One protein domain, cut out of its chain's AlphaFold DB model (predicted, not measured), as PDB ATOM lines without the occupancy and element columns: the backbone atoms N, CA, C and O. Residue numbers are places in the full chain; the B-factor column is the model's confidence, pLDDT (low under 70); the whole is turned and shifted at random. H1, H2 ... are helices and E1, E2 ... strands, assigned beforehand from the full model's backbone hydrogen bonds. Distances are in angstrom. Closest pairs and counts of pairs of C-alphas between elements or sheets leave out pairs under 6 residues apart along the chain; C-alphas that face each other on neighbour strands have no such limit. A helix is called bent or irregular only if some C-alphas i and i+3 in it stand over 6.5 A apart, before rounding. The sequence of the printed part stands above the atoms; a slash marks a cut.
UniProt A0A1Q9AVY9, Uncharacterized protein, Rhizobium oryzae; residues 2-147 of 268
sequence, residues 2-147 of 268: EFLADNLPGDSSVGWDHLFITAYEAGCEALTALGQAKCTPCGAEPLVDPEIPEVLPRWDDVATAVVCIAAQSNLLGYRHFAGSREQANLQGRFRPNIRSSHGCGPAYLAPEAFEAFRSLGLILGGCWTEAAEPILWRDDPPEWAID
ATOM      1  N   GLU A   2     -18.429  11.118  18.928       90.56
ATOM      2  CA  GLU A   2     -19.779  11.471  19.429       90.56
ATOM      3  C   GLU A   2     -20.835  10.407  19.103       90.56
ATOM      4  O   GLU A   2     -21.426   9.836  20.008       90.56
ATOM      5  N   PHE A   3     -20.944   9.994  17.833       95.25
ATOM      6  CA  PHE A   3     -21.883   8.939  17.435       95.25
ATOM      7  C   PHE A   3     -21.774   7.640  18.256       95.25
ATOM      8  O   PHE A   3     -22.796   7.051  18.587       95.25
ATOM      9  N   LEU A   4     -20.557   7.180  18.573       93.31
ATOM     10  CA  LEU A   4     -20.368   5.960  19.367       93.31
ATOM     11  C   LEU A   4     -20.816   6.191  20.815       93.31
ATOM     12  O   LEU A   4     -21.536   5.369  21.367       93.31
ATOM     13  N   ALA A   5     -20.412   7.321  21.401       92.50
ATOM     14  CA  ALA A   5     -20.751   7.692  22.770       92.50
ATOM     15  C   ALA A   5     -22.268   7.832  22.983       92.50
ATOM     16  O   ALA A   5     -22.771   7.394  24.015       92.50
ATOM     17  N   ASP A   6     -22.983   8.377  21.997       93.31
ATOM     18  CA  ASP A   6     -24.422   8.655  22.086       93.31
ATOM     19  C   ASP A   6     -25.305   7.421  21.832       93.31
ATOM     20  O   ASP A   6     -26.486   7.423  22.178       93.31
ATOM     21  N   ASN A   7     -24.764   6.376  21.194       93.88
ATOM     22  CA  ASN A   7     -25.544   5.217  20.734       93.88
ATOM     23  C   ASN A   7     -25.157   3.891  21.394       93.88
ATOM     24  O   ASN A   7     -25.764   2.860  21.093       93.88
ATOM     25  N   LEU A   8     -24.169   3.908  22.286       93.62
ATOM     26  CA  LEU A   8     -23.866   2.788  23.165       93.62
ATOM     27  C   LEU A   8     -24.778   2.814  24.403       93.62
ATOM     28  O   LEU A   8     -25.076   3.894  24.914       93.62
ATOM     29  N   PRO A   9     -25.200   1.651  24.935       92.38
ATOM     30  CA  PRO A   9     -25.941   1.605  26.190       92.38
ATOM     31  C   PRO A   9     -25.114   2.187  27.337       92.38
ATOM     32  O   PRO A   9     -23.956   1.821  27.511       92.38
ATOM     33  N   GLY A  10     -25.721   3.051  28.145       89.94
ATOM     34  CA  GLY A  10     -25.043   3.742  29.240       89.94
ATOM     35  C   GLY A  10     -25.031   5.249  29.025       89.94
ATOM     36  O   GLY A  10     -25.922   5.787  28.372       89.94
ATOM     37  N   ASP A  11     -24.055   5.924  29.625       84.25
ATOM     38  CA  ASP A  11     -23.942   7.380  29.589       84.25
ATOM     39  C   ASP A  11     -22.472   7.812  29.585       84.25
ATOM     40  O   ASP A  11     -21.651   7.267  30.323       84.25
ATOM     41  N   SER A  12     -22.141   8.838  28.802       81.56
ATOM     42  CA  SER A  12     -20.769   9.337  28.651       81.56
ATOM     43  C   SER A  12     -20.143   9.914  29.927       81.56
ATOM     44  O   SER A  12     -18.941  10.154  29.948       81.56
ATOM     45  N   SER A  13     -20.926  10.165  30.980       80.81
ATOM     46  CA  SER A  13     -20.441  10.617  32.292       80.81
ATOM     47  C   SER A  13     -20.171   9.478  33.280       80.81
ATOM     48  O   SER A  13     -19.462   9.687  34.264       80.81
ATOM     49  N   VAL A  14     -20.716   8.282  33.031       86.50
ATOM     50  CA  VAL A  14     -20.627   7.131  33.949       86.50
ATOM     51  C   VAL A  14     -19.864   5.967  33.322       86.50
ATOM     52  O   VAL A  14     -19.065   5.322  33.995       86.50
ATOM     53  N   GLY A  15     -20.094   5.703  32.040       91.69
ATOM     54  CA  GLY A  15     -19.599   4.535  31.330       91.69
ATOM     55  C   GLY A  15     -20.662   3.911  30.435       91.69
ATOM     56  O   GLY A  15     -21.861   4.171  30.564       91.69
ATOM     57  N   TRP A  16     -20.189   3.055  29.541       95.50
ATOM     58  CA  TRP A  16     -20.989   2.288  28.600       95.50
ATOM     59  C   TRP A  16     -20.940   0.803  28.951       95.50
ATOM     60  O   TRP A  16     -19.887   0.293  29.340       95.50
ATOM     61  N   ASP A  17     -22.066   0.113  28.787       93.50
ATOM     62  CA  ASP A  17     -22.195  -1.335  28.954       93.50
ATOM     63  C   ASP A  17     -22.405  -1.980  27.584       93.50
ATOM     64  O   ASP A  17     -23.311  -1.613  26.829       93.50
ATOM     65  N   HIS A  18     -21.569  -2.958  27.249       91.62
ATOM     66  CA  HIS A  18     -21.682  -3.656  25.975       91.62
ATOM     67  C   HIS A  18     -22.774  -4.738  25.968       91.62
ATOM     68  O   HIS A  18     -23.111  -5.275  24.916       91.62
ATOM     69  N   LEU A  19     -23.314  -5.114  27.135       91.75
ATOM     70  CA  LEU A  19     -24.349  -6.138  27.318       91.75
ATOM     71  C   LEU A  19     -24.015  -7.516  26.706       91.75
ATOM     72  O   LEU A  19     -24.914  -8.335  26.519       91.75
ATOM     73  N   PHE A  20     -22.738  -7.777  26.397       88.25
ATOM     74  CA  PHE A  20     -22.253  -8.935  25.637       88.25
ATOM     75  C   PHE A  20     -22.899  -9.041  24.245       88.25
ATOM     76  O   PHE A  20     -23.112 -10.132  23.713       88.25
ATOM     77  N   ILE A  21     -23.255  -7.890  23.667       91.00
ATOM     78  CA  ILE A  21     -23.756  -7.752  22.303       91.00
ATOM     79  C   ILE A  21     -22.600  -7.267  21.435       91.00
ATOM     80  O   ILE A  21     -22.057  -6.189  21.664       91.00
ATOM     81  N   THR A  22     -22.278  -8.020  20.384       89.44
ATOM     82  CA  THR A  22     -21.098  -7.793  19.533       89.44
ATOM     83  C   THR A  22     -20.974  -6.370  18.991       89.44
ATOM     84  O   THR A  22     -19.883  -5.807  19.001       89.44
ATOM     85  N   ALA A  23     -22.079  -5.753  18.564       92.69
ATOM     86  CA  ALA A  23     -22.063  -4.369  18.090       92.69
ATOM     87  C   ALA A  23     -21.599  -3.384  19.179       92.69
ATOM     88  O   ALA A  23     -20.824  -2.467  18.911       92.69
ATOM     89  N   TYR A  24     -22.043  -3.583  20.421       93.94
ATOM     90  CA  TYR A  24     -21.678  -2.716  21.535       93.94
ATOM     91  C   TYR A  24     -20.300  -3.055  22.114       93.94
ATOM     92  O   TYR A  24     -19.607  -2.148  22.569       93.94
ATOM     93  N   GLU A  25     -19.867  -4.319  22.046       93.25
ATOM     94  CA  GLU A  25     -18.486  -4.718  22.355       93.25
ATOM     95  C   GLU A  25     -17.513  -3.987  21.423       93.25
ATOM     96  O   GLU A  25     -16.603  -3.301  21.892       93.25
ATOM     97  N   ALA A  26     -17.785  -4.028  20.114       92.94
ATOM     98  CA  ALA A  26     -17.006  -3.313  19.110       92.94
ATOM     99  C   ALA A  26     -17.020  -1.792  19.326       92.94
ATOM    100  O   ALA A  26     -15.996  -1.134  19.149       92.94
ATOM    101  N   GLY A  27     -18.153  -1.213  19.734       94.50
ATOM    102  CA  GLY A  27     -18.240   0.214  20.048       94.50
ATOM    103  C   GLY A  27     -17.437   0.625  21.282       94.50
ATOM    104  O   GLY A  27     -16.712   1.620  21.231       94.50
ATOM    105  N   CYS A  28     -17.522  -0.145  22.371       94.88
ATOM    106  CA  CYS A  28     -16.725   0.078  23.582       94.88
ATOM    107  C   CYS A  28     -15.221  -0.028  23.288       94.88
ATOM    108  O   CYS A  28     -14.417   0.789  23.751       94.88
ATOM    109  N   GLU A  29     -14.834  -1.012  22.477       94.12
ATOM    110  CA  GLU A  29     -13.451  -1.165  22.047       94.12
ATOM    111  C   GLU A  29     -13.008  -0.030  21.120       94.12
ATOM    112  O   GLU A  29     -11.915   0.498  21.304       94.12
ATOM    113  N   ALA A  30     -13.857   0.413  20.190       95.44
ATOM    114  CA  ALA A  30     -13.570   1.559  19.333       95.44
ATOM    115  C   ALA A  30     -13.345   2.839  20.153       95.44
ATOM    116  O   ALA A  30     -12.379   3.555  19.897       95.44
ATOM    117  N   LEU A  31     -14.174   3.119  21.167       95.12
ATOM    118  CA  LEU A  31     -13.959   4.253  22.077       95.12
ATOM    119  C   LEU A  31     -12.629   4.142  22.830       95.12
ATOM    120  O   LEU A  31     -11.914   5.136  22.970       95.12
ATOM    121  N   THR A  32     -12.273   2.934  23.270       94.62
ATOM    122  CA  THR A  32     -10.990   2.680  23.937       94.62
ATOM    123  C   THR A  32      -9.815   2.917  22.988       94.62
ATOM    124  O   THR A  32      -8.880   3.645  23.312       94.62
ATOM    125  N   ALA A  33      -9.878   2.354  21.783       94.75
ATOM    126  CA  ALA A  33      -8.829   2.465  20.780       94.75
ATOM    127  C   ALA A  33      -8.685   3.886  20.215       94.75
ATOM    128  O   ALA A  33      -7.617   4.234  19.727       94.75
ATOM    129  N   LEU A  34      -9.731   4.713  20.293       94.94
ATOM    130  CA  LEU A  34      -9.712   6.140  19.948       94.94
ATOM    131  C   LEU A  34      -9.267   7.038  21.119       94.94
ATOM    132  O   LEU A  34      -9.350   8.262  21.008       94.94
ATOM    133  N   GLY A  35      -8.827   6.454  22.240       94.38
ATOM    134  CA  GLY A  35      -8.324   7.185  23.407       94.38
ATOM    135  C   GLY A  35      -9.395   7.968  24.171       94.38
ATOM    136  O   GLY A  35      -9.085   8.932  24.864       94.38
ATOM    137  N   GLN A  36     -10.666   7.578  24.037       94.31
ATOM    138  CA  GLN A  36     -11.793   8.236  24.711       94.31
ATOM    139  C   GLN A  36     -12.187   7.541  26.014       94.31
ATOM    140  O   GLN A  36     -12.790   8.146  26.898       94.31
ATOM    141  N   ALA A  37     -11.865   6.256  26.127       94.88
ATOM    142  CA  ALA A  37     -12.291   5.418  27.230       94.88
ATOM    143  C   ALA A  37     -11.209   4.404  27.613       94.88
ATOM    144  O   ALA A  37     -10.267   4.154  26.863       94.88
ATOM    145  N   LYS A  38     -11.368   3.786  28.781       94.44
ATOM    146  CA  LYS A  38     -10.664   2.558  29.160       94.44
ATOM    147  C   LYS A  38     -11.636   1.380  29.088       94.44
ATOM    148  O   LYS A  38     -12.773   1.479  29.546       94.44
ATOM    149  N   CYS A  39     -11.172   0.261  28.545       91.19
ATOM    150  CA  CYS A  39     -11.958  -0.966  28.461       91.19
ATOM    151  C   CYS A  39     -12.154  -1.586  29.854       91.19
ATOM    152  O   CYS A  39     -11.226  -1.629  30.668       91.19
ATOM    153  N   THR A  40     -13.361  -2.079  30.117       91.75
ATOM    154  CA  THR A  40     -13.724  -2.834  31.319       91.75
ATOM    155  C   THR A  40     -14.260  -4.214  30.920       91.75
ATOM    156  O   THR A  40     -14.608  -4.426  29.759       91.75
ATOM    157  N   PRO A  41     -14.364  -5.183  31.851       89.25
ATOM    158  CA  PRO A  41     -14.892  -6.513  31.525       89.25
ATOM    159  C   PRO A  41     -16.333  -6.538  30.995       89.25
ATOM    160  O   PRO A  41     -16.753  -7.575  30.491       89.25
ATOM    161  N   CYS A  42     -17.096  -5.455  31.171       88.44
ATOM    162  CA  CYS A  42     -18.484  -5.349  30.724       88.44
ATOM    163  C   CYS A  42     -18.749  -4.142  29.807       88.44
ATOM    164  O   CYS A  42     -19.905  -3.851  29.516       88.44
ATOM    165  N   GLY A  43     -17.717  -3.427  29.344       93.44
ATOM    166  CA  GLY A  43     -17.898  -2.257  28.485       93.44
ATOM    167  C   GLY A  43     -16.715  -1.296  28.512       93.44
ATOM    168  O   GLY A  43     -15.568  -1.705  28.322       93.44
ATOM    169  N   ALA A  44     -16.984  -0.007  28.713       95.31
ATOM    170  CA  ALA A  44     -15.953   1.028  28.716       95.31
ATOM    171  C   ALA A  44     -16.283   2.177  29.678       95.31
ATOM    172  O   ALA A  44     -17.437   2.563  29.830       95.31
ATOM    173  N   GLU A  45     -15.262   2.757  30.303       95.56
ATOM    174  CA  GLU A  45     -15.391   3.932  31.176       95.56
ATOM    175  C   GLU A  45     -14.704   5.145  30.531       95.56
ATOM    176  O   GLU A  45     -13.563   5.006  30.078       95.56
ATOM    177  N   PRO A  46     -15.345   6.327  30.493       94.94
ATOM    178  CA  PRO A  46     -14.765   7.531  29.903       94.94
ATOM    179  C   PRO A  46     -13.473   7.942  30.621       94.94
ATOM    180  O   PRO A  46     -13.340   7.803  31.841       94.94
ATOM    181  N   LEU A  47     -12.513   8.470  29.862       93.25
ATOM    182  CA  LEU A  47     -11.329   9.112  30.430       93.25
ATOM    183  C   LEU A  47     -11.655  10.553  30.835       93.25
ATOM    184  O   LEU A  47     -12.397  11.244  30.142       93.25
ATOM    185  N   VAL A  48     -11.080  11.006  31.953       89.31
ATOM    186  CA  VAL A  48     -11.219  12.399  32.419       89.31
ATOM    187  C   VAL A  48     -10.590  13.361  31.412       89.31
ATOM    188  O   VAL A  48     -11.198  14.369  31.066       89.31
ATOM    189  N   ASP A  49      -9.415  12.991  30.905       89.94
ATOM    190  CA  ASP A  49      -8.663  13.731  29.898       89.94
ATOM    191  C   ASP A  49      -8.497  12.829  28.660       89.94
ATOM    192  O   ASP A  49      -7.536  12.060  28.583       89.94
ATOM    193  N   PRO A  50      -9.470  12.819  27.727       90.56
ATOM    194  CA  PRO A  50      -9.366  12.029  26.509       90.56
ATOM    195  C   PRO A  50      -8.272  12.600  25.600       90.56
ATOM    196  O   PRO A  50      -8.248  13.794  25.297       90.56
ATOM    197  N   GLU A  51      -7.391  11.729  25.117       90.38
ATOM    198  CA  GLU A  51      -6.277  12.094  24.245       90.38
ATOM    199  C   GLU A  51      -6.356  11.302  22.945       90.38
ATOM    200  O   GLU A  51      -6.670  10.113  22.932       90.38
ATOM    201  N   ILE A  52      -6.059  11.962  21.825       89.06
ATOM    202  CA  ILE A  52      -5.977  11.271  20.539       89.06
ATOM    203  C   ILE A  52      -4.719  10.393  20.571       89.06
ATOM    204  O   ILE A  52      -3.622  10.929  20.754       89.06
ATOM    205  N   PRO A  53      -4.844   9.070  20.380       91.50
ATOM    206  CA  PRO A  53      -3.696   8.185  20.437       91.50
ATOM    207  C   PRO A  53      -2.750   8.457  19.265       91.50
ATOM    208  O   PRO A  53      -3.187   8.753  18.152       91.50
ATOM    209  N   GLU A  54      -1.445   8.303  19.510       91.31
ATOM    210  CA  GLU A  54      -0.401   8.464  18.485       91.31
ATOM    211  C   GLU A  54      -0.641   7.541  17.282       91.31
ATOM    212  O   GLU A  54      -0.434   7.924  16.130       91.31
ATOM    213  N   VAL A  55      -1.130   6.328  17.553       90.94
ATOM    214  CA  VAL A  55      -1.497   5.349  16.536       90.94
ATOM    215  C   VAL A  55      -3.006   5.149  16.562       90.94
ATOM    216  O   VAL A  55      -3.558   4.597  17.511       90.94
ATOM    217  N   LEU A  56      -3.668   5.572  15.487       94.00
ATOM    218  CA  LEU A  56      -5.107   5.400  15.334       94.00
ATOM    219  C   LEU A  56      -5.476   3.947  14.988       94.00
ATOM    220  O   LEU A  56      -4.733   3.282  14.241       94.00
ATOM    221  N   PRO A  57      -6.654   3.480  15.450       95.12
ATOM    222  CA  PRO A  57      -7.204   2.210  15.014       95.12
ATOM    223  C   PRO A  57      -7.439   2.218  13.507       95.12
ATOM    224  O   PRO A  57      -7.496   3.269  12.854       95.12
ATOM    225  N   ARG A  58      -7.559   1.026  12.932       94.94
ATOM    226  CA  ARG A  58      -7.812   0.899  11.504       94.94
ATOM    227  C   ARG A  58      -9.169   1.504  11.142       94.94
ATOM    228  O   ARG A  58     -10.164   1.310  11.838       94.94
ATOM    229  N   TRP A  59      -9.199   2.249  10.039       95.56
ATOM    230  CA  TRP A  59     -10.407   2.941   9.587       95.56
ATOM    231  C   TRP A  59     -11.545   1.967   9.260       95.56
ATOM    232  O   TRP A  59     -12.688   2.239   9.612       95.56
ATOM    233  N   ASP A  60     -11.233   0.830   8.634       95.56
ATOM    234  CA  ASP A  60     -12.214  -0.195   8.268       95.56
ATOM    235  C   ASP A  60     -12.880  -0.805   9.504       95.56
ATOM    236  O   ASP A  60     -14.093  -0.985   9.532       95.56
ATOM    237  N   ASP A  61     -12.110  -1.055  10.559       95.56
ATOM    238  CA  ASP A  61     -12.626  -1.528  11.839       95.56
ATOM    239  C   ASP A  61     -13.527  -0.486  12.521       95.56
ATOM    240  O   ASP A  61     -14.638  -0.812  12.934       95.56
ATOM    241  N   VAL A  62     -13.121   0.786  12.577       96.50
ATOM    242  CA  VAL A  62     -13.982   1.849  13.136       96.50
ATOM    243  C   VAL A  62     -15.266   2.015  12.317       96.50
ATOM    244  O   VAL A  62     -16.345   2.188  12.888       96.50
ATOM    245  N   ALA A  63     -15.173   1.937  10.988       97.31
ATOM    246  CA  ALA A  63     -16.330   2.016  10.108       97.31
ATOM    247  C   ALA A  63     -17.300   0.847  10.333       97.31
ATOM    248  O   ALA A  63     -18.504   1.078  10.442       97.31
ATOM    249  N   THR A  64     -16.787  -0.379  10.475       96.62
ATOM    250  CA  THR A  64     -17.598  -1.557  10.809       96.62
ATOM    251  C   THR A  64     -18.279  -1.399  12.168       96.62
ATOM    252  O   THR A  64     -19.483  -1.618  12.254       96.62
ATOM    253  N   ALA A  65     -17.579  -0.921  13.206       96.25
ATOM    254  CA  ALA A  65     -18.198  -0.665  14.513       96.25
ATOM    255  C   ALA A  65     -19.365   0.336  14.414       96.25
ATOM    256  O   ALA A  65     -20.438   0.099  14.969       96.25
ATOM    257  N   VAL A  66     -19.188   1.432  13.665       97.44
ATOM    258  CA  VAL A  66     -20.250   2.428  13.443       97.44
ATOM    259  C   VAL A  66     -21.450   1.828  12.707       97.44
ATOM    260  O   VAL A  66     -22.587   2.095  13.099       97.44
ATOM    261  N   VAL A  67     -21.220   1.004  11.680       97.00
ATOM    262  CA  VAL A  67     -22.292   0.318  10.940       97.00
ATOM    263  C   VAL A  67     -23.061  -0.641  11.847       97.00
ATOM    264  O   VAL A  67     -24.285  -0.530  11.928       97.00
ATOM    265  N   CYS A  68     -22.364  -1.505  12.591       94.75
ATOM    266  CA  CYS A  68     -23.002  -2.483  13.470       94.75
ATOM    267  C   CYS A  68     -23.822  -1.811  14.580       94.75
ATOM    268  O   CYS A  68     -24.937  -2.241  14.864       94.75
ATOM    269  N   ILE A  69     -23.318  -0.728  15.186       95.56
ATOM    270  CA  ILE A  69     -24.071   0.033  16.197       95.56
ATOM    271  C   ILE A  69     -25.290   0.705  15.570       95.56
ATOM    272  O   ILE A  69     -26.380   0.639  16.134       95.56
ATOM    273  N   ALA A  70     -25.149   1.317  14.391       96.19
ATOM    274  CA  ALA A  70     -26.281   1.933  13.711       96.19
ATOM    275  C   ALA A  70     -27.378   0.902  13.395       96.19
ATOM    276  O   ALA A  70     -28.558   1.190  13.602       96.19
ATOM    277  N   ALA A  71     -27.004  -0.293  12.934       93.19
ATOM    278  CA  ALA A  71     -27.942  -1.382  12.672       93.19
ATOM    279  C   ALA A  71     -28.604  -1.876  13.972       93.19
ATOM    280  O   ALA A  71     -29.833  -1.930  14.064       93.19
ATOM    281  N   GLN A  72     -27.806  -2.143  15.010       92.88
ATOM    282  CA  GLN A  72     -28.275  -2.606  16.320       92.88
ATOM    283  C   GLN A  72     -29.242  -1.613  16.991       92.88
ATOM    284  O   GLN A  72     -30.224  -2.025  17.614       92.88
ATOM    285  N   SER A  73     -29.006  -0.311  16.816       91.44
ATOM    286  CA  SER A  73     -29.822   0.777  17.371       91.44
ATOM    287  C   SER A  73     -30.983   1.210  16.457       91.44
ATOM    288  O   SER A  73     -31.649   2.203  16.741       91.44
ATOM    289  N   ASN A  74     -31.279   0.471  15.377       90.81
ATOM    290  CA  ASN A  74     -32.305   0.801  14.368       90.81
ATOM    291  C   ASN A  74     -32.120   2.174  13.681       90.81
ATOM    292  O   ASN A  74     -33.075   2.729  13.128       90.81
ATOM    293  N   LEU A  75     -30.903   2.721  13.688       94.62
ATOM    294  CA  LEU A  75     -30.542   3.933  12.950       94.62
ATOM    295  C   LEU A  75     -30.165   3.630  11.500       94.62
ATOM    296  O   LEU A  75     -30.291   4.494  10.638       94.62
ATOM    297  N   LEU A  76     -29.732   2.405  11.220       95.00
ATOM    298  CA  LEU A  76     -29.526   1.871   9.883       95.00
ATOM    299  C   LEU A  76     -30.524   0.734   9.655       95.00
ATOM    300  O   LEU A  76     -30.681  -0.145  10.498       95.00
ATOM    301  N   GLY A  77     -31.227   0.765   8.526       92.00
ATOM    302  CA  GLY A  77     -32.210  -0.253   8.169       92.00
ATOM    303  C   GLY A  77     -32.113  -0.645   6.704       92.00
ATOM    304  O   GLY A  77     -32.276   0.193   5.816       92.00
ATOM    305  N   TYR A  78     -31.895  -1.926   6.440       91.75
ATOM    306  CA  TYR A  78     -31.687  -2.434   5.090       91.75
ATOM    307  C   TYR A  78     -32.999  -2.718   4.353       91.75
ATOM    308  O   TYR A  78     -34.074  -2.889   4.938       91.75
ATOM    309  N   ARG A  79     -32.921  -2.709   3.021       86.00
ATOM    310  CA  ARG A  79     -34.052  -2.958   2.126       86.00
ATOM    311  C   ARG A  79     -33.679  -3.948   1.038       86.00
ATOM    312  O   ARG A  79     -32.676  -3.772   0.353       86.00
ATOM    313  N   HIS A  80     -34.566  -4.914   0.833       81.12
ATOM    314  CA  HIS A  80     -34.529  -5.817  -0.308       81.12
ATOM    315  C   HIS A  80     -34.459  -5.053  -1.642       81.12
ATOM    316  O   HIS A  80     -35.101  -4.009  -1.807       81.12
ATOM    317  N   PHE A  81     -33.698  -5.586  -2.597       77.56
ATOM    318  CA  PHE A  81     -33.528  -5.020  -3.934       77.56
ATOM    319  C   PHE A  81     -33.207  -6.108  -4.956       77.56
ATOM    320  O   PHE A  81     -32.816  -7.209  -4.595       77.56
ATOM    321  N   ALA A  82     -33.318  -5.792  -6.248       69.38
ATOM    322  CA  ALA A  82     -33.178  -6.776  -7.326       69.38
ATOM    323  C   ALA A  82     -31.829  -7.537  -7.359       69.38
ATOM    324  O   ALA A  82     -31.748  -8.564  -8.022       69.38
ATOM    325  N   GLY A  83     -30.786  -7.054  -6.671       67.69
ATOM    326  CA  GLY A  83     -29.493  -7.737  -6.557       67.69
ATOM    327  C   GLY A  83     -29.397  -8.772  -5.427       67.69
ATOM    328  O   GLY A  83     -28.367  -9.428  -5.312       67.69
ATOM    329  N   SER A  84     -30.433  -8.931  -4.602       70.75
ATOM    330  CA  SER A  84     -30.443  -9.904  -3.504       70.75
ATOM    331  C   SER A  84     -30.811 -11.320  -3.955       70.75
ATOM    332  O   SER A  84     -31.578 -11.490  -4.904       70.75
ATOM    333  N   ARG A  85     -30.343 -12.345  -3.229       66.50
ATOM    334  CA  ARG A  85     -30.780 -13.742  -3.424       66.50
ATOM    335  C   ARG A  85     -32.285 -13.927  -3.148       66.50
ATOM    336  O   ARG A  85     -32.881 -13.196  -2.363       66.50
ATOM    337  N   GLU A  86     -32.876 -14.978  -3.727       59.53
ATOM    338  CA  GLU A  86     -34.319 -15.299  -3.650       59.53
ATOM    339  C   GLU A  86     -34.886 -15.459  -2.220       59.53
ATOM    340  O   GLU A  86     -36.096 -15.375  -2.034       59.53
ATOM    341  N   GLN A  87     -34.037 -15.671  -1.206       58.06
ATOM    342  CA  GLN A  87     -34.435 -15.877   0.198       58.06
ATOM    343  C   GLN A  87     -34.261 -14.636   1.093       58.06
ATOM    344  O   GLN A  87     -34.303 -14.752   2.317       58.06
ATOM    345  N   ALA A  88     -34.042 -13.455   0.515       59.25
ATOM    346  CA  ALA A  88     -33.863 -12.231   1.289       59.25
ATOM    347  C   ALA A  88     -35.095 -11.883   2.142       59.25
ATOM    348  O   ALA A  88     -36.246 -12.057   1.728       59.25
ATOM    349  N   ASN A  89     -34.856 -11.340   3.338       62.88
ATOM    350  CA  ASN A  89     -35.939 -10.894   4.207       62.88
ATOM    351  C   ASN A  89     -36.657  -9.681   3.581       62.88
ATOM    352  O   ASN A  89     -36.082  -8.604   3.426       62.88
ATOM    353  N   LEU A  90     -37.938  -9.843   3.233       60.31
ATOM    354  CA  LEU A  90     -38.757  -8.786   2.621       60.31
ATOM    355  C   LEU A  90     -39.153  -7.677   3.616       60.31
ATOM    356  O   LEU A  90     -39.685  -6.636   3.215       60.31
ATOM    357  N   GLN A  91     -38.913  -7.873   4.915       57.72
ATOM    358  CA  GLN A  91     -39.294  -6.935   5.967       57.72
ATOM    359  C   GLN A  91     -38.268  -5.814   6.149       57.72
ATOM    360  O   GLN A  91     -37.629  -5.699   7.186       57.72
ATOM    361  N   GLY A  92     -38.180  -4.893   5.193       60.72
ATOM    362  CA  GLY A  92     -37.630  -3.583   5.536       60.72
ATOM    363  C   GLY A  92     -38.667  -2.773   6.326       60.72
ATOM    364  O   GLY A  92     -39.855  -2.754   5.976       60.72
ATOM    365  N   ARG A  93     -38.250  -2.051   7.367       63.44
ATOM    366  CA  ARG A  93     -39.175  -1.242   8.189       63.44
ATOM    367  C   ARG A  93     -39.259   0.223   7.758       63.44
ATOM    368  O   ARG A  93     -40.348   0.785   7.736       63.44
ATOM    369  N   PHE A  94     -38.166   0.804   7.260       74.69
ATOM    370  CA  PHE A  94     -38.079   2.243   6.957       74.69
ATOM    371  C   PHE A  94     -37.926   2.559   5.469       74.69
ATOM    372  O   PHE A  94     -37.313   1.786   4.737       74.69
ATOM    373  N   ARG A  95     -38.526   3.649   4.979       83.88
ATOM    374  CA  ARG A  95     -38.378   4.055   3.572       83.88
ATOM    375  C   ARG A  95     -36.902   4.393   3.303       83.88
ATOM    376  O   ARG A  95     -36.358   5.196   4.055       83.88
ATOM    377  N   PRO A  96     -36.260   3.829   2.264       90.56
ATOM    378  CA  PRO A  96     -34.844   4.077   2.030       90.56
ATOM    379  C   PRO A  96     -34.590   5.540   1.643       90.56
ATOM    380  O   PRO A  96     -35.324   6.110   0.831       90.56
ATOM    381  N   ASN A  97     -33.543   6.127   2.220       94.25
ATOM    382  CA  ASN A  97     -33.007   7.451   1.886       94.25
ATOM    383  C   ASN A  97     -31.533   7.391   1.431       94.25
ATOM    384  O   ASN A  97     -31.011   8.399   0.956       94.25
ATOM    385  N   ILE A  98     -30.905   6.213   1.498       96.31
ATOM    386  CA  ILE A  98     -29.626   5.888   0.870       96.31
ATOM    387  C   ILE A  98     -29.892   4.992  -0.339       96.31
ATOM    388  O   ILE A  98     -30.527   3.936  -0.238       96.31
ATOM    389  N   ARG A  99     -29.436   5.436  -1.511       94.31
ATOM    390  CA  ARG A  99     -29.570   4.698  -2.769       94.31
ATOM    391  C   ARG A  99     -28.512   3.602  -2.876       94.31
ATOM    392  O   ARG A  99     -27.367   3.794  -2.473       94.31
ATOM    393  N   SER A 100     -28.915   2.494  -3.495       93.31
ATOM    394  CA  SER A 100     -28.021   1.409  -3.904       93.31
ATOM    395  C   SER A 100     -26.895   1.928  -4.798       93.31
ATOM    396  O   SER A 100     -27.159   2.697  -5.726       93.31
ATOM    397  N   SER A 101     -25.668   1.482  -4.548       93.25
ATOM    398  CA  SER A 101     -24.481   1.785  -5.353       93.25
ATOM    399  C   SER A 101     -23.360   0.806  -4.999       93.25
ATOM    400  O   SER A 101     -23.380   0.262  -3.901       93.25
ATOM    401  N   HIS A 102     -22.400   0.589  -5.907       90.94
ATOM    402  CA  HIS A 102     -21.209  -0.253  -5.679       90.94
ATOM    403  C   HIS A 102     -21.526  -1.623  -5.051       90.94
ATOM    404  O   HIS A 102     -20.977  -1.980  -4.023       90.94
ATOM    405  N   GLY A 103     -22.500  -2.353  -5.606       87.25
ATOM    406  CA  GLY A 103     -22.902  -3.666  -5.079       87.25
ATOM    407  C   GLY A 103     -23.761  -3.624  -3.806       87.25
ATOM    408  O   GLY A 103     -24.436  -4.605  -3.507       87.25
ATOM    409  N   CYS A 104     -23.832  -2.493  -3.102       92.06
ATOM    410  CA  CYS A 104     -24.659  -2.317  -1.912       92.06
ATOM    411  C   CYS A 104     -26.122  -2.022  -2.266       92.06
ATOM    412  O   CYS A 104     -26.426  -1.224  -3.164       92.06
ATOM    413  N   GLY A 105     -27.043  -2.624  -1.514       92.00
ATOM    414  CA  GLY A 105     -28.475  -2.389  -1.663       92.00
ATOM    415  C   GLY A 105     -28.929  -1.025  -1.123       92.00
ATOM    416  O   GLY A 105     -28.150  -0.266  -0.553       92.00
ATOM    417  N   PRO A 106     -30.204  -0.658  -1.299       93.31
ATOM    418  CA  PRO A 106     -30.765   0.537  -0.687       93.31
ATOM    419  C   PRO A 106     -30.912   0.361   0.831       93.31
ATOM    420  O   PRO A 106     -31.124  -0.748   1.330       93.31
ATOM    421  N   ALA A 107     -30.855   1.473   1.561       94.75
ATOM    422  CA  ALA A 107     -31.042   1.494   3.009       94.75
ATOM    423  C   ALA A 107     -31.718   2.781   3.485       94.75
ATOM    424  O   ALA A 107     -31.782   3.794   2.784       94.75
ATOM    425  N   TYR A 108     -32.239   2.722   4.698       94.88
ATOM    426  CA  TYR A 108     -32.580   3.872   5.513       94.88
ATOM    427  C   TYR A 108     -31.431   4.168   6.472       94.88
ATOM    428  O   TYR A 108     -30.936   3.252   7.119       94.88
ATOM    429  N   LEU A 109     -31.071   5.439   6.594       96.38
ATOM    430  CA  LEU A 109     -30.170   5.962   7.607       96.38
ATOM    431  C   LEU A 109     -30.889   7.076   8.374       96.38
ATOM    432  O   LEU A 109     -31.455   7.982   7.759       96.38
ATOM    433  N   ALA A 110     -30.903   7.011   9.698       95.00
ATOM    434  CA  ALA A 110     -31.499   8.033  10.545       95.00
ATOM    435  C   ALA A 110     -30.655   9.325  10.519       95.00
ATOM    436  O   ALA A 110     -29.428   9.231  10.399       95.00
ATOM    437  N   PRO A 111     -31.273  10.524  10.613       93.69
ATOM    438  CA  PRO A 111     -30.583  11.821  10.630       93.69
ATOM    439  C   PRO A 111     -29.348  11.876  11.541       93.69
ATOM    440  O   PRO A 111     -28.311  12.402  11.147       93.69
ATOM    441  N   GLU A 112     -29.446  11.268  12.718       94.06
ATOM    442  CA  GLU A 112     -28.434  11.219  13.772       94.06
ATOM    443  C   GLU A 112     -27.159  10.472  13.338       94.06
ATOM    444  O   GLU A 112     -26.067  10.767  13.816       94.06
ATOM    445  N   ALA A 113     -27.268   9.535  12.392       95.88
ATOM    446  CA  ALA A 113     -26.145   8.742  11.895       95.88
ATOM    447  C   ALA A 113     -25.490   9.326  10.626       95.88
ATOM    448  O   ALA A 113     -24.393   8.903  10.250       95.88
ATOM    449  N   PHE A 114     -26.118  10.301   9.952       95.62
ATOM    450  CA  PHE A 114     -25.624  10.819   8.665       95.62
ATOM    451  C   PHE A 114     -24.213  11.387   8.752       95.62
ATOM    452  O   PHE A 114     -23.381  11.096   7.893       95.62
ATOM    453  N   GLU A 115     -23.941  12.199   9.772       96.00
ATOM    454  CA  GLU A 115     -22.642  12.852   9.911       96.00
ATOM    455  C   GLU A 115     -21.519  11.848  10.165       96.00
ATOM    456  O   GLU A 115     -20.445  11.972   9.575       96.00
ATOM    457  N   ALA A 116     -21.782  10.800  10.950       97.12
ATOM    458  CA  ALA A 116     -20.823   9.725  11.180       97.12
ATOM    459  C   ALA A 116     -20.509   8.968   9.881       97.12
ATOM    460  O   ALA A 116     -19.344   8.832   9.508       97.12
ATOM    461  N   PHE A 117     -21.541   8.549   9.142       98.12
ATOM    462  CA  PHE A 117     -21.375   7.821   7.880       98.12
ATOM    463  C   PHE A 117     -20.697   8.675   6.804       98.12
ATOM    464  O   PHE A 117     -19.867   8.172   6.044       98.12
ATOM    465  N   ARG A 118     -21.014   9.972   6.743       97.25
ATOM    466  CA  ARG A 118     -20.373  10.916   5.820       97.25
ATOM    467  C   ARG A 118     -18.911  11.156   6.184       97.25
ATOM    468  O   ARG A 118     -18.067  11.130   5.295       97.25
ATOM    469  N   SER A 119     -18.605  11.357   7.465       96.69
ATOM    470  CA  SER A 119     -17.235  11.603   7.943       96.69
ATOM    471  C   SER A 119     -16.328  10.394   7.739       96.69
ATOM    472  O   SER A 119     -15.145  10.548   7.454       96.69
ATOM    473  N   LEU A 120     -16.893   9.188   7.825       97.19
ATOM    474  CA  LEU A 120     -16.198   7.953   7.479       97.19
ATOM    475  C   LEU A 120     -16.093   7.725   5.967       97.19
ATOM    476  O   LEU A 120     -15.408   6.800   5.555       97.19
ATOM    477  N   GLY A 121     -16.750   8.535   5.133       97.88
ATOM    478  CA  GLY A 121     -16.745   8.368   3.682       97.88
ATOM    479  C   GLY A 121     -17.577   7.183   3.189       97.88
ATOM    480  O   GLY A 121     -17.386   6.758   2.053       97.88
ATOM    481  N   LEU A 122     -18.501   6.654   3.999       98.25
ATOM    482  CA  LEU A 122     -19.381   5.537   3.624       98.25
ATOM    483  C   LEU A 122     -20.530   5.982   2.710       98.25
ATOM    484  O   LEU A 122     -21.056   5.193   1.926       98.25
ATOM    485  N   ILE A 123     -20.924   7.255   2.799       97.94
ATOM    486  CA  ILE A 123     -21.986   7.832   1.971       97.94
ATOM    487  C   ILE A 123     -21.540   9.128   1.297       97.94
ATOM    488  O   ILE A 123     -20.866   9.966   1.896       97.94
ATOM    489  N   LEU A 124     -21.989   9.327   0.058       96.56
ATOM    490  CA  LEU A 124     -21.823  10.574  -0.686       96.56
ATOM    491  C   LEU A 124     -23.062  10.837  -1.547       96.56
ATOM    492  O   LEU A 124     -23.539   9.961  -2.265       96.56
ATOM    493  N   GLY A 125     -23.623  12.048  -1.460       92.56
ATOM    494  CA  GLY A 125     -24.786  12.438  -2.271       92.56
ATOM    495  C   GLY A 125     -26.028  11.550  -2.078       92.56
ATOM    496  O   GLY A 125     -26.827  11.405  -3.005       92.56
ATOM    497  N   GLY A 126     -26.180  10.928  -0.903       93.81
ATOM    498  CA  GLY A 126     -27.275   9.996  -0.600       93.81
ATOM    499  C   GLY A 126     -27.129   8.618  -1.252       93.81
ATOM    500  O   GLY A 126     -28.136   7.957  -1.496       93.81
ATOM    501  N   CYS A 127     -25.907   8.199  -1.587       96.88
ATOM    502  CA  CYS A 127     -25.588   6.863  -2.099       96.88
ATOM    503  C   CYS A 127     -24.451   6.253  -1.275       96.88
ATOM    504  O   CYS A 127     -23.634   6.999  -0.729       96.88
ATOM    505  N   TRP A 128     -24.375   4.923  -1.238       97.50
ATOM    506  CA  TRP A 128     -23.175   4.223  -0.773       97.50
ATOM    507  C   TRP A 128     -21.967   4.574  -1.644       97.50
ATOM    508  O   TRP A 128     -22.109   4.768  -2.854       97.50
ATOM    509  N   THR A 129     -20.791   4.670  -1.033       98.00
ATOM    510  CA  THR A 129     -19.514   4.820  -1.744       98.00
ATOM    511  C   THR A 129     -18.881   3.456  -2.012       98.00
ATOM    512  O   THR A 129     -19.268   2.453  -1.420       98.00
ATOM    513  N   GLU A 130     -17.870   3.413  -2.878       96.25
ATOM    514  CA  GLU A 130     -17.068   2.202  -3.104       96.25
ATOM    515  C   GLU A 130     -16.397   1.703  -1.814       96.25
ATOM    516  O   GLU A 130     -16.341   0.504  -1.559       96.25
ATOM    517  N   ALA A 131     -15.962   2.627  -0.952       96.25
ATOM    518  CA  ALA A 131     -15.341   2.301   0.327       96.25
ATOM    519  C   ALA A 131     -16.313   1.630   1.316       96.25
ATOM    520  O   ALA A 131     -15.870   0.912   2.208       96.25
ATOM    521  N   ALA A 132     -17.627   1.839   1.165       97.25
ATOM    522  CA  ALA A 132     -18.634   1.241   2.039       97.25
ATOM    523  C   ALA A 132     -18.867  -0.247   1.767       97.25
ATOM    524  O   ALA A 132     -19.222  -0.982   2.684       97.25
ATOM    525  N   GLU A 133     -18.665  -0.704   0.531       95.25
ATOM    526  CA  GLU A 133     -18.958  -2.080   0.129       95.25
ATOM    527  C   GLU A 133     -18.245  -3.140   0.988       95.25
ATOM    528  O   GLU A 133     -18.942  -3.962   1.589       95.25
ATOM    529  N   PRO A 134     -16.907  -3.118   1.152       94.88
ATOM    530  CA  PRO A 134     -16.233  -4.101   1.995       94.88
ATOM    531  C   PRO A 134     -16.607  -3.976   3.479       94.88
ATOM    532  O   PRO A 134     -16.518  -4.965   4.198       94.88
ATOM    533  N   ILE A 135     -17.042  -2.801   3.947       96.31
ATOM    534  CA  ILE A 135     -17.531  -2.612   5.323       96.31
ATOM    535  C   ILE A 135     -18.888  -3.291   5.500       96.31
ATOM    536  O   ILE A 135     -19.112  -3.971   6.495       96.31
ATOM    537  N   LEU A 136     -19.776  -3.163   4.515       95.25
ATOM    538  CA  LEU A 136     -21.110  -3.759   4.538       95.25
ATOM    539  C   LEU A 136     -21.082  -5.279   4.325       95.25
ATOM    540  O   LEU A 136     -21.986  -5.967   4.789       95.25
ATOM    541  N   TRP A 137     -20.035  -5.835   3.709       95.38
ATOM    542  CA  TRP A 137     -19.795  -7.286   3.721       95.38
ATOM    543  C   TRP A 137     -19.483  -7.822   5.124       95.38
ATOM    544  O   TRP A 137     -19.774  -8.977   5.412       95.38
ATOM    545  N   ARG A 138     -18.906  -6.988   5.999       94.94
ATOM    546  CA  ARG A 138     -18.648  -7.324   7.410       94.94
ATOM    547  C   ARG A 138     -19.879  -7.144   8.300       94.94
ATOM    548  O   ARG A 138     -19.857  -7.583   9.438       94.94
ATOM    549  N   ASP A 139     -20.933  -6.499   7.808       92.50
ATOM    550  CA  ASP A 139     -22.240  -6.477   8.479       92.50
ATOM    551  C   ASP A 139     -23.159  -7.602   7.962       92.50
ATOM    552  O   ASP A 139     -23.961  -8.136   8.719       92.50
ATOM    553  N   ASP A 140     -22.998  -7.991   6.689       91.88
ATOM    554  CA  ASP A 140     -23.748  -9.041   5.977       91.88
ATOM    555  C   ASP A 140     -25.277  -8.975   6.185       91.88
ATOM    556  O   ASP A 140     -25.897  -9.893   6.735       91.88
ATOM    557  N   PRO A 141     -25.927  -7.875   5.758       90.00
ATOM    558  CA  PRO A 141     -27.335  -7.668   6.049       90.00
ATOM    559  C   PRO A 141     -28.234  -8.697   5.337       90.00
ATOM    560  O   PRO A 141     -28.234  -8.786   4.097       90.00
ATOM    561  N   PRO A 142     -29.081  -9.439   6.077       87.06
ATOM    562  CA  PRO A 142     -29.904 -10.511   5.517       87.06
ATOM    563  C   PRO A 142     -30.964 -10.011   4.521       87.06
ATOM    564  O   PRO A 142     -31.425 -10.770   3.667       87.06
ATOM    565  N   GLU A 143     -31.365  -8.740   4.592       87.50
ATOM    566  CA  GLU A 143     -32.269  -8.108   3.625       87.50
ATOM    567  C   GLU A 143     -31.634  -7.963   2.240       87.50
ATOM    568  O   GLU A 143     -32.346  -7.916   1.233       87.50
ATOM    569  N   TRP A 144     -30.306  -7.863   2.172       88.56
ATOM    570  CA  TRP A 144     -29.576  -7.793   0.913       88.56
ATOM    571  C   TRP A 144     -29.137  -9.165   0.432       88.56
ATOM    572  O   TRP A 144     -29.091  -9.362  -0.777       88.56
ATOM    573  N   ALA A 145     -28.841 -10.106   1.337       84.62
ATOM    574  CA  ALA A 145     -28.446 -11.478   1.003       84.62
ATOM    575  C   ALA A 145     -27.421 -11.540  -0.153       84.62
ATOM    576  O   ALA A 145     -27.584 -12.320  -1.101       84.62
ATOM    577  N   ILE A 146     -26.417 -10.654  -0.111       86.12
ATOM    578  CA  ILE A 146     -25.378 -10.544  -1.138       86.12
ATOM    579  C   ILE A 146     -24.411 -11.712  -0.976       86.12
ATOM    580  O   ILE A 146     -23.967 -12.027   0.120       86.12
ATOM    581  N   ASP A 147     -24.059 -12.351  -2.088       89.38
ATOM    582  CA  ASP A 147     -23.062 -13.416  -2.093       89.38
ATOM    583  C   ASP A 147     -21.669 -12.896  -2.430       89.38
ATOM    584  O   ASP A 147     -21.185 -13.063  -3.554       89.38
TER     585      ASP A 147
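AT A GLANCE: This is residues 2 to 147 of the 268 residues of an uncharacterized protein of Rhizobium oryzae (UniProt A0A1Q9AVY9). An elongated body has a small three-stranded sheet, E1 E3 E2, at one end, with H2 covering one face, and the short hairpin E4 E5 towards the other end. H3 runs through the middle, with H1, H2, H4 and H5 packed around it, and a long loop, residues 79 to 106, joins E4 to E5. The printed part has 146 residues with five named helices and five named strands, in the order H1 E1 H2 E2 E3 H3 E4 E5 H4 H5; both sheets are antiparallel. The class is mixed, helices and strands, with 64 residues in named elements, under half. The whole is compact, with a radius of gyration of the C-alphas of 15.7 A, and spans 49 by 28 by 26 A.

IN THESE COORDINATES: Look first at the sheet: E1 is residues 15 to 17, E3 residues 43 to 46, E2 residues 37 to 40. H2, residues 22 to 33, is 16.0 A long. Find C-alpha 59 at (-10.407, 2.941, 9.587); from there H3 runs 19.9 A to residue 72. E4 is residues 76 to 78 and E5 residues 107 to 109. H1, residues 2 to 7, begins with C-alpha 2 at (-19.779, 11.471, 19.429). H4, residues 111 to 119, is irregular: C-alphas 112 and 115 are 7.1 A apart. H5, residues 132 to 137, ends with C-alpha 137 at (-19.795, -7.286, 3.721).

HOW THE PARTS SIT: In the sheet, N 16 and O 44 of E1 and E3 are 2.8 A apart, and N 38 and O 45 of the hairpin E2 and E3 2.8 A. H2 is on one face, giving two layers, helix and sheet, at a height over the sheet of 8.2 A. E1, H2 and E2 form a split strand-helix-strand unit, two strands running the same way with E3 between them, its crossover right-handed. H3, the hub, touches H2 at a steep tilt of 41 degrees, opposite ways, the closest C-alphas being Ala 23 and Cys 68, 5.1 A. H3 touches H5, closest C-alphas Thr 64 and Ile 135, 5.6 A. H1 touches H3, closest C-alphas Leu 4 and Val 66, 6.9 A, and only grazes the sheet. H3 and H4 only just touch, with 3 pairs of C-alphas within 8 A, the closest Ala 70 and Ala 113, 7.0 A. In the hairpin E4 and E5, N 108 and O 77 are 2.8 A apart. Every O i to N i+4 pair is within hydrogen-bond range in H1, H2, H3 and H5, against 3 of 5 in H4.

THE WHOLE: The C-alphas farthest apart, Asp 49 and Glu 86, are 51.2 A apart. The printed part has no cut. The links E3 to H3, E4 to E5 and H4 to H5 are long. Mean pLDDT of the printed part is 90.4; residues 82 to 83 and 85 to 93 are under 70.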